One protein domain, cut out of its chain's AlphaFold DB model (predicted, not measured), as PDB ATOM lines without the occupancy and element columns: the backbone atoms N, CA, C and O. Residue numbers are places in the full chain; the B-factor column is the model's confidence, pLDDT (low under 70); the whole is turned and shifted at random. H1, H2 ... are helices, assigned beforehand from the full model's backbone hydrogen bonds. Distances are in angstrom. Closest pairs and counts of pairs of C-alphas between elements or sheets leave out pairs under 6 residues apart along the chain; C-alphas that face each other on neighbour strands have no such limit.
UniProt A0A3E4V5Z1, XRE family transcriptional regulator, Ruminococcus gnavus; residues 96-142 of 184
ATOM      1  N   GLU A  96     -25.168 -15.519  -7.499       74.50
ATOM      2  CA  GLU A  96     -24.183 -14.663  -6.825       74.50
ATOM      3  C   GLU A  96     -23.329 -13.889  -7.831       74.50
ATOM      4  O   GLU A  96     -23.225 -12.658  -7.774       74.50
ATOM      5  N   LYS A  97     -22.763 -14.606  -8.808       80.50
ATOM      6  CA  LYS A  97     -21.939 -14.014  -9.860       80.50
ATOM      7  C   LYS A  97     -22.744 -13.042 -10.716       80.50
ATOM      8  O   LYS A  97     -22.269 -11.947 -11.001       80.50
ATOM      9  N   THR A  98     -23.971 -13.406 -11.087       83.00
ATOM     10  CA  THR A  98     -24.856 -12.546 -11.883       83.00
ATOM     11  C   THR A  98     -25.237 -11.296 -11.098       83.00
ATOM     12  O   THR A  98     -25.071 -10.195 -11.611       83.00
ATOM     13  N   SER A  99     -25.663 -11.439  -9.840       83.31
ATOM     14  CA  SER A  99     -25.995 -10.319  -8.949       83.31
ATOM     15  C   SER A  99     -24.826  -9.358  -8.796       83.31
ATOM     16  O   SER A  99     -25.019  -8.147  -8.886       83.31
ATOM     17  N   SER A 100     -23.617  -9.887  -8.618       85.69
ATOM     18  CA  SER A 100     -22.400  -9.081  -8.504       85.69
ATOM     19  C   SER A 100     -22.039  -8.380  -9.817       85.69
ATOM     20  O   SER A 100     -21.534  -7.262  -9.794       85.69
ATOM     21  N   PHE A 101     -22.316  -9.010 -10.962       84.62
ATOM     22  CA  PHE A 101     -21.980  -8.476 -12.282       84.62
ATOM     23  C   PHE A 101     -22.946  -7.384 -12.765       84.62
ATOM     24  O   PHE A 101     -22.496  -6.376 -13.303       84.62
ATOM     25  N   ILE A 102     -24.262  -7.559 -12.580       88.25
ATOM     26  CA  ILE A 102     -25.283  -6.629 -13.109       88.25
ATOM     27  C   ILE A 102     -25.955  -5.757 -12.038       88.25
ATOM     28  O   ILE A 102     -26.775  -4.903 -12.373       88.25
ATOM     29  N   GLY A 103     -25.650  -5.971 -10.754       87.38
ATOM     30  CA  GLY A 103     -26.184  -5.183  -9.636       87.38
ATOM     31  C   GLY A 103     -27.664  -5.428  -9.312       87.38
ATOM     32  O   GLY A 103     -28.270  -4.645  -8.579       87.38
ATOM     33  N   LEU A 104     -28.270  -6.490  -9.851       87.00
ATOM     34  CA  LEU A 104     -29.656  -6.869  -9.568       87.00
ATOM     35  C   LEU A 104     -29.721  -7.918  -8.460       87.00
ATOM     36  O   LEU A 104     -28.927  -8.849  -8.444       87.00
ATOM     37  N   ASN A 105     -30.710  -7.812  -7.570       84.62
ATOM     38  CA  ASN A 105     -30.929  -8.821  -6.533       84.62
ATOM     39  C   ASN A 105     -31.432 -10.162  -7.110       84.62
ATOM     40  O   ASN A 105     -31.934 -10.237  -8.236       84.62
ATOM     41  N   GLN A 106     -31.339 -11.224  -6.306       79.44
ATOM     42  CA  GLN A 106     -31.691 -12.586  -6.715       79.44
ATOM     43  C   GLN A 106     -33.135 -12.722  -7.227       79.44
ATOM     44  O   GLN A 106     -33.359 -13.404  -8.225       79.44
ATOM     45  N   ASP A 107     -34.109 -12.071  -6.586       78.31
ATOM     46  CA  ASP A 107     -35.514 -12.148  -7.004       78.31
ATOM     47  C   ASP A 107     -35.720 -11.534  -8.396       78.31
ATOM     48  O   ASP A 107     -36.447 -12.085  -9.225       78.31
ATOM     49  N   SER A 108     -35.012 -10.440  -8.691       82.94
ATOM     50  CA  SER A 108     -35.020  -9.799 -10.009       82.94
ATOM     51  C   SER A 108     -34.370 -10.688 -11.068       82.94
ATOM     52  O   SER A 108     -34.924 -10.854 -12.153       82.94
ATOM     53  N   ILE A 109     -33.233 -11.318 -10.753       83.12
ATOM     54  CA  ILE A 109     -32.559 -12.260 -11.662       83.12
ATOM     55  C   ILE A 109     -33.444 -13.479 -11.922       83.12
ATOM     56  O   ILE A 109     -33.553 -13.923 -13.061       83.12
ATOM     57  N   LYS A 110     -34.130 -13.998 -10.897       76.94
ATOM     58  CA  LYS A 110     -35.064 -15.117 -11.044       76.94
ATOM     59  C   LYS A 110     -36.219 -14.755 -11.977       76.94
ATOM     60  O   LYS A 110     -36.552 -15.550 -12.853       76.94
ATOM     61  N   ALA A 111     -36.786 -13.556 -11.838       77.75
ATOM     62  CA  ALA A 111     -37.820 -13.060 -12.744       77.75
ATOM     63  C   ALA A 111     -37.298 -12.909 -14.186       77.75
ATOM     64  O   ALA A 111     -37.942 -13.379 -15.120       77.75
ATOM     65  N   LEU A 112     -36.104 -12.337 -14.378       79.25
ATOM     66  CA  LEU A 112     -35.479 -12.225 -15.701       79.25
ATOM     67  C   LEU A 112     -35.192 -13.595 -16.318       79.25
ATOM     68  O   LEU A 112     -35.473 -13.800 -17.493       79.25
ATOM     69  N   ARG A 113     -34.703 -14.559 -15.531       75.81
ATOM     70  CA  ARG A 113     -34.478 -15.936 -15.983       75.81
ATOM     71  C   ARG A 113     -35.786 -16.623 -16.357       75.81
ATOM     72  O   ARG A 113     -35.801 -17.369 -17.323       75.81
ATOM     73  N   GLN A 114     -36.883 -16.373 -15.643       72.50
ATOM     74  CA  GLN A 114     -38.202 -16.882 -16.035       72.50
ATOM     75  C   GLN A 114     -38.682 -16.285 -17.361       72.50
ATOM     76  O   GLN A 114     -39.281 -17.007 -18.152       72.50
ATOM     77  N   ILE A 115     -38.399 -15.003 -17.616       70.88
ATOM     78  CA  ILE A 115     -38.711 -14.341 -18.892       70.88
ATOM     79  C   ILE A 115     -37.810 -14.873 -20.017       70.88
ATOM     80  O   ILE A 115     -38.294 -15.124 -21.110       70.88
ATOM     81  N   ALA A 116     -36.518 -15.084 -19.762       70.25
ATOM     82  CA  ALA A 116     -35.561 -15.560 -20.764       70.25
ATOM     83  C   ALA A 116     -35.693 -17.073 -21.061       70.25
ATOM     84  O   ALA A 116     -35.618 -17.511 -22.204       70.25
ATOM     85  N   ASN A 117     -35.940 -17.899 -20.040       62.97
ATOM     86  CA  ASN A 117     -36.038 -19.361 -20.169       62.97
ATOM     87  C   ASN A 117     -37.479 -19.901 -20.114       62.97
ATOM     88  O   ASN A 117     -37.651 -21.108 -19.989       62.97
ATOM     89  N   PHE A 118     -38.501 -19.040 -20.172       59.25
ATOM     90  CA  PHE A 118     -39.930 -19.376 -20.320       59.25
ATOM     91  C   PHE A 118     -40.461 -20.596 -19.531       59.25
ATOM     92  O   PHE A 118     -41.356 -21.301 -19.982       59.25
ATOM     93  N   ASN A 119     -40.007 -20.791 -18.289       47.88
ATOM     94  CA  ASN A 119     -40.608 -21.738 -17.334       47.88
ATOM     95  C   ASN A 119     -41.608 -21.036 -16.394       47.88
ATOM     96  O   ASN A 119     -41.678 -21.331 -15.200       47.88
ATOM     97  N   ALA A 120     -42.358 -20.051 -16.898       42.94
ATOM     98  CA  ALA A 120     -43.423 -19.416 -16.131       42.94
ATOM     99  C   ALA A 120     -44.641 -20.362 -16.091       42.94
ATOM    100  O   ALA A 120     -45.192 -20.667 -17.149       42.94
ATOM    101  N   PRO A 121     -45.109 -20.809 -14.912       41.66
ATOM    102  CA  PRO A 121     -46.112 -21.876 -14.812       41.66
ATOM    103  C   PRO A 121     -47.495 -21.559 -15.418       41.66
ATOM    104  O   PRO A 121     -48.343 -22.448 -15.450       41.66
ATOM    105  N   HIS A 122     -47.759 -20.341 -15.918       41.41
ATOM    106  CA  HIS A 122     -49.114 -19.907 -16.299       41.41
ATOM    107  C   HIS A 122     -49.234 -18.986 -17.533       41.41
ATOM    108  O   HIS A 122     -50.199 -18.225 -17.608       41.41
ATOM    109  N   SER A 123     -48.322 -19.005 -18.516       45.44
ATOM    110  CA  SER A 123     -48.550 -18.231 -19.756       45.44
ATOM    111  C   SER A 123     -48.466 -19.065 -21.030       45.44
ATOM    112  O   SER A 123     -47.393 -19.310 -21.569       45.44
ATOM    113  N   ASN A 124     -49.635 -19.392 -21.574       46.09
ATOM    114  CA  ASN A 124     -49.834 -20.063 -22.862       46.09
ATOM    115  C   ASN A 124     -49.476 -19.158 -24.064       46.09
ATOM    116  O   ASN A 124     -49.627 -19.567 -25.207       46.09
ATOM    117  N   ALA A 125     -49.075 -17.906 -23.815       47.38
ATOM    118  CA  ALA A 125     -48.991 -16.849 -24.823       47.38
ATOM    119  C   ALA A 125     -47.697 -16.855 -25.659       47.38
ATOM    120  O   ALA A 125     -47.658 -16.175 -26.676       47.38
ATOM    121  N   TRP A 126     -46.659 -17.598 -25.255       48.91
ATOM    122  CA  TRP A 126     -45.329 -17.546 -25.885       48.91
ATOM    123  C   TRP A 126     -44.635 -18.918 -25.835       48.91
ATOM    124  O   TRP A 126     -43.620 -19.105 -25.173       48.91
ATOM    125  N   GLN A 127     -45.228 -19.918 -26.494       49.50
ATOM    126  CA  GLN A 127     -44.791 -21.325 -26.451       49.50
ATOM    127  C   GLN A 127     -43.613 -21.682 -27.381       49.50
ATOM    128  O   GLN A 127     -43.354 -22.865 -27.588       49.50
ATOM    129  N   ILE A 128     -42.875 -20.709 -27.925       52.69
ATOM    130  CA  ILE A 128     -41.716 -20.982 -28.795       52.69
ATOM    131  C   ILE A 128     -40.428 -20.482 -28.116       52.69
ATOM    132  O   ILE A 128     -40.107 -19.288 -28.179       52.69
ATOM    133  N   PRO A 129     -39.675 -21.373 -27.439       51.84
ATOM    134  CA  PRO A 129     -38.311 -21.092 -27.004       51.84
ATOM    135  C   PRO A 129     -37.452 -20.708 -28.219       51.84
ATOM    136  O   PRO A 129     -37.330 -21.486 -29.159       51.84
ATOM    137  N   GLY A 130     -36.888 -19.497 -28.223       55.62
ATOM    138  CA  GLY A 130     -36.107 -18.953 -29.346       55.62
ATOM    139  C   GLY A 130     -36.514 -17.524 -29.702       55.62
ATOM    140  O   GLY A 130     -35.742 -16.595 -29.482       55.62
ATOM    141  N   GLU A 131     -37.761 -17.328 -30.132       60.91
ATOM    142  CA  GLU A 131     -38.298 -16.003 -30.488       60.91
ATOM    143  C   GLU A 131     -38.359 -15.066 -29.276       60.91
ATOM    144  O   GLU A 131     -38.080 -13.875 -29.372       60.91
ATOM    145  N   SER A 132     -38.649 -15.618 -28.099       62.72
ATOM    146  CA  SER A 132     -38.740 -14.859 -26.850       62.72
ATOM    147  C   SER A 132     -37.418 -14.214 -26.430       62.72
ATOM    148  O   SER A 132     -37.388 -13.055 -26.017       62.72
ATOM    149  N   ASN A 133     -36.312 -14.951 -26.568       72.50
ATOM    150  CA  ASN A 133     -34.981 -14.426 -26.277       72.50
ATOM    151  C   ASN A 133     -34.554 -13.407 -27.322       72.50
ATOM    152  O   ASN A 133     -33.941 -12.406 -26.974       72.50
ATOM    153  N   GLU A 134     -34.918 -13.615 -28.585       76.25
ATOM    154  CA  GLU A 134     -34.669 -12.635 -29.636       76.25
ATOM    155  C   GLU A 134     -35.437 -11.328 -29.388       76.25
ATOM    156  O   GLU A 134     -34.853 -10.248 -29.469       76.25
ATOM    157  N   VAL A 135     -36.720 -11.409 -29.026       76.06
ATOM    158  CA  VAL A 135     -37.544 -10.245 -28.675       76.06
ATOM    159  C   VAL A 135     -36.987  -9.540 -27.443       76.06
ATOM    160  O   VAL A 135     -36.835  -8.319 -27.465       76.06
ATOM    161  N   LEU A 136     -36.638 -10.284 -26.389       79.00
ATOM    162  CA  LEU A 136     -36.037  -9.709 -25.189       79.00
ATOM    163  C   LEU A 136     -34.700  -9.035 -25.516       79.00
ATOM    164  O   LEU A 136     -34.498  -7.896 -25.111       79.00
ATOM    165  N   ASN A 137     -33.836  -9.681 -26.304       84.06
ATOM    166  CA  ASN A 137     -32.562  -9.119 -26.751       84.06
ATOM    167  C   ASN A 137     -32.769  -7.834 -27.555       84.06
ATOM    168  O   ASN A 137     -32.128  -6.830 -27.255       84.06
ATOM    169  N   LYS A 138     -33.694  -7.817 -28.524       86.50
ATOM    170  CA  LYS A 138     -34.036  -6.608 -29.293       86.50
ATOM    171  C   LYS A 138     -34.577  -5.503 -28.390       86.50
ATOM    172  O   LYS A 138     -34.232  -4.343 -28.575       86.50
ATOM    173  N   PHE A 139     -35.399  -5.856 -27.404       84.62
ATOM    174  CA  PHE A 139     -35.982  -4.895 -26.477       84.62
ATOM    175  C   PHE A 139     -34.930  -4.268 -25.557       84.62
ATOM    176  O   PHE A 139     -34.858  -3.047 -25.482       84.62
ATOM    177  N   VAL A 140     -34.089  -5.068 -24.893       85.62
ATOM    178  CA  VAL A 140     -33.094  -4.541 -23.937       85.62
ATOM    179  C   VAL A 140     -31.911  -3.851 -24.614       85.62
ATOM    180  O   VAL A 140     -31.269  -3.010 -23.990       85.62
ATOM    181  N   THR A 141     -31.626  -4.176 -25.879       87.69
ATOM    182  CA  THR A 141     -30.580  -3.501 -26.670       87.69
ATOM    183  C   THR A 141     -31.099  -2.312 -27.479       87.69
ATOM    184  O   THR A 141     -30.299  -1.592 -28.074       87.69
ATOM    185  N   ALA A 142     -32.413  -2.054 -27.493       90.50
ATOM    186  CA  ALA A 142     -32.964  -0.871 -28.142       90.50
ATOM    187  C   ALA A 142     -32.430   0.408 -27.477       90.50
ATOM    188  O   ALA A 142     -32.464   0.542 -26.254       90.50
TER     189      ALA A 142
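This is residues 96 to 142 of the 184 residues of the protein "XRE family transcriptional regulator" of Ruminococcus gnavus (UniProt A0A3E4V5Z1). Three helices make an open, loosely joined frame: H2 is the base, H1 makes a corner with one end of it, and H3 meets the other end to form a V that folds back from H2. The wide loop of residues 118 to 130, with no named element, makes the turn between H2 and H3, and it lies at the far end of the domain from H1. The printed part has 47 residues with three named helices, in the order H1, H2, H3, and no named strand, and the class is all helix. It is only just loose, close to compact, with a radius of gyration of the C-alphas of 11.9 A, and its outline is flat, spanning 32 by 27 by 12 A.

H2, the longest helix, holds residues 106 to 117 and measures 15.7 A from first to last C-alpha. It begins at C-alpha 106 at (-31.691, -12.586, -6.715) and ends at C-alpha 117 at (-36.038, -19.361, -20.169). Before it comes H1, residues 96 to 102, 10.3 A long, with C-alpha 96 at (-24.183, -14.663, -6.825). After it comes H3, residues 131 to 141, 15.2 A long, ending at C-alpha 141 at (-30.580, -3.501, -26.670).

H2 touches H1 with residues 106 to 109 alone. The closest C-alphas of the two are those of Ser 99 and Gln 106, 6.5 A apart, and their lines are about perpendicular, at 80 degrees. H2 touches H3 with residues 115 to 117 alone. The closest C-alphas there are those of Ala 116 and Asn 133, 5.7 A apart. H2 and H3 stand at a steep tilt of 52 degrees and run opposite ways, with their centres 14.1 A apart. H1 and H3 are apart. In H1, H2 and H3 every backbone O of residue i is within hydrogen-bond range of the N of residue i+4 inside the helix.

The two C-alphas farthest apart are those of Ser 100 in H1 and Asn 124 in the loop, at 32.9 A. The first and last printed C-alphas, those of Glu 96 and Ala 142, are 26.9 A apart. The link from H1 to H2 has 3 residues and is tight, while the link from H2 to H3 has 13 residues and is long. The C-alphas of residues 118 to 130 lie 8 to 16 A from the mean of the C-alphas. The printed part has no cut. The mean pLDDT of the printed part is 70.8, and the model's confidence is low, under 70, at residues 117 to 132.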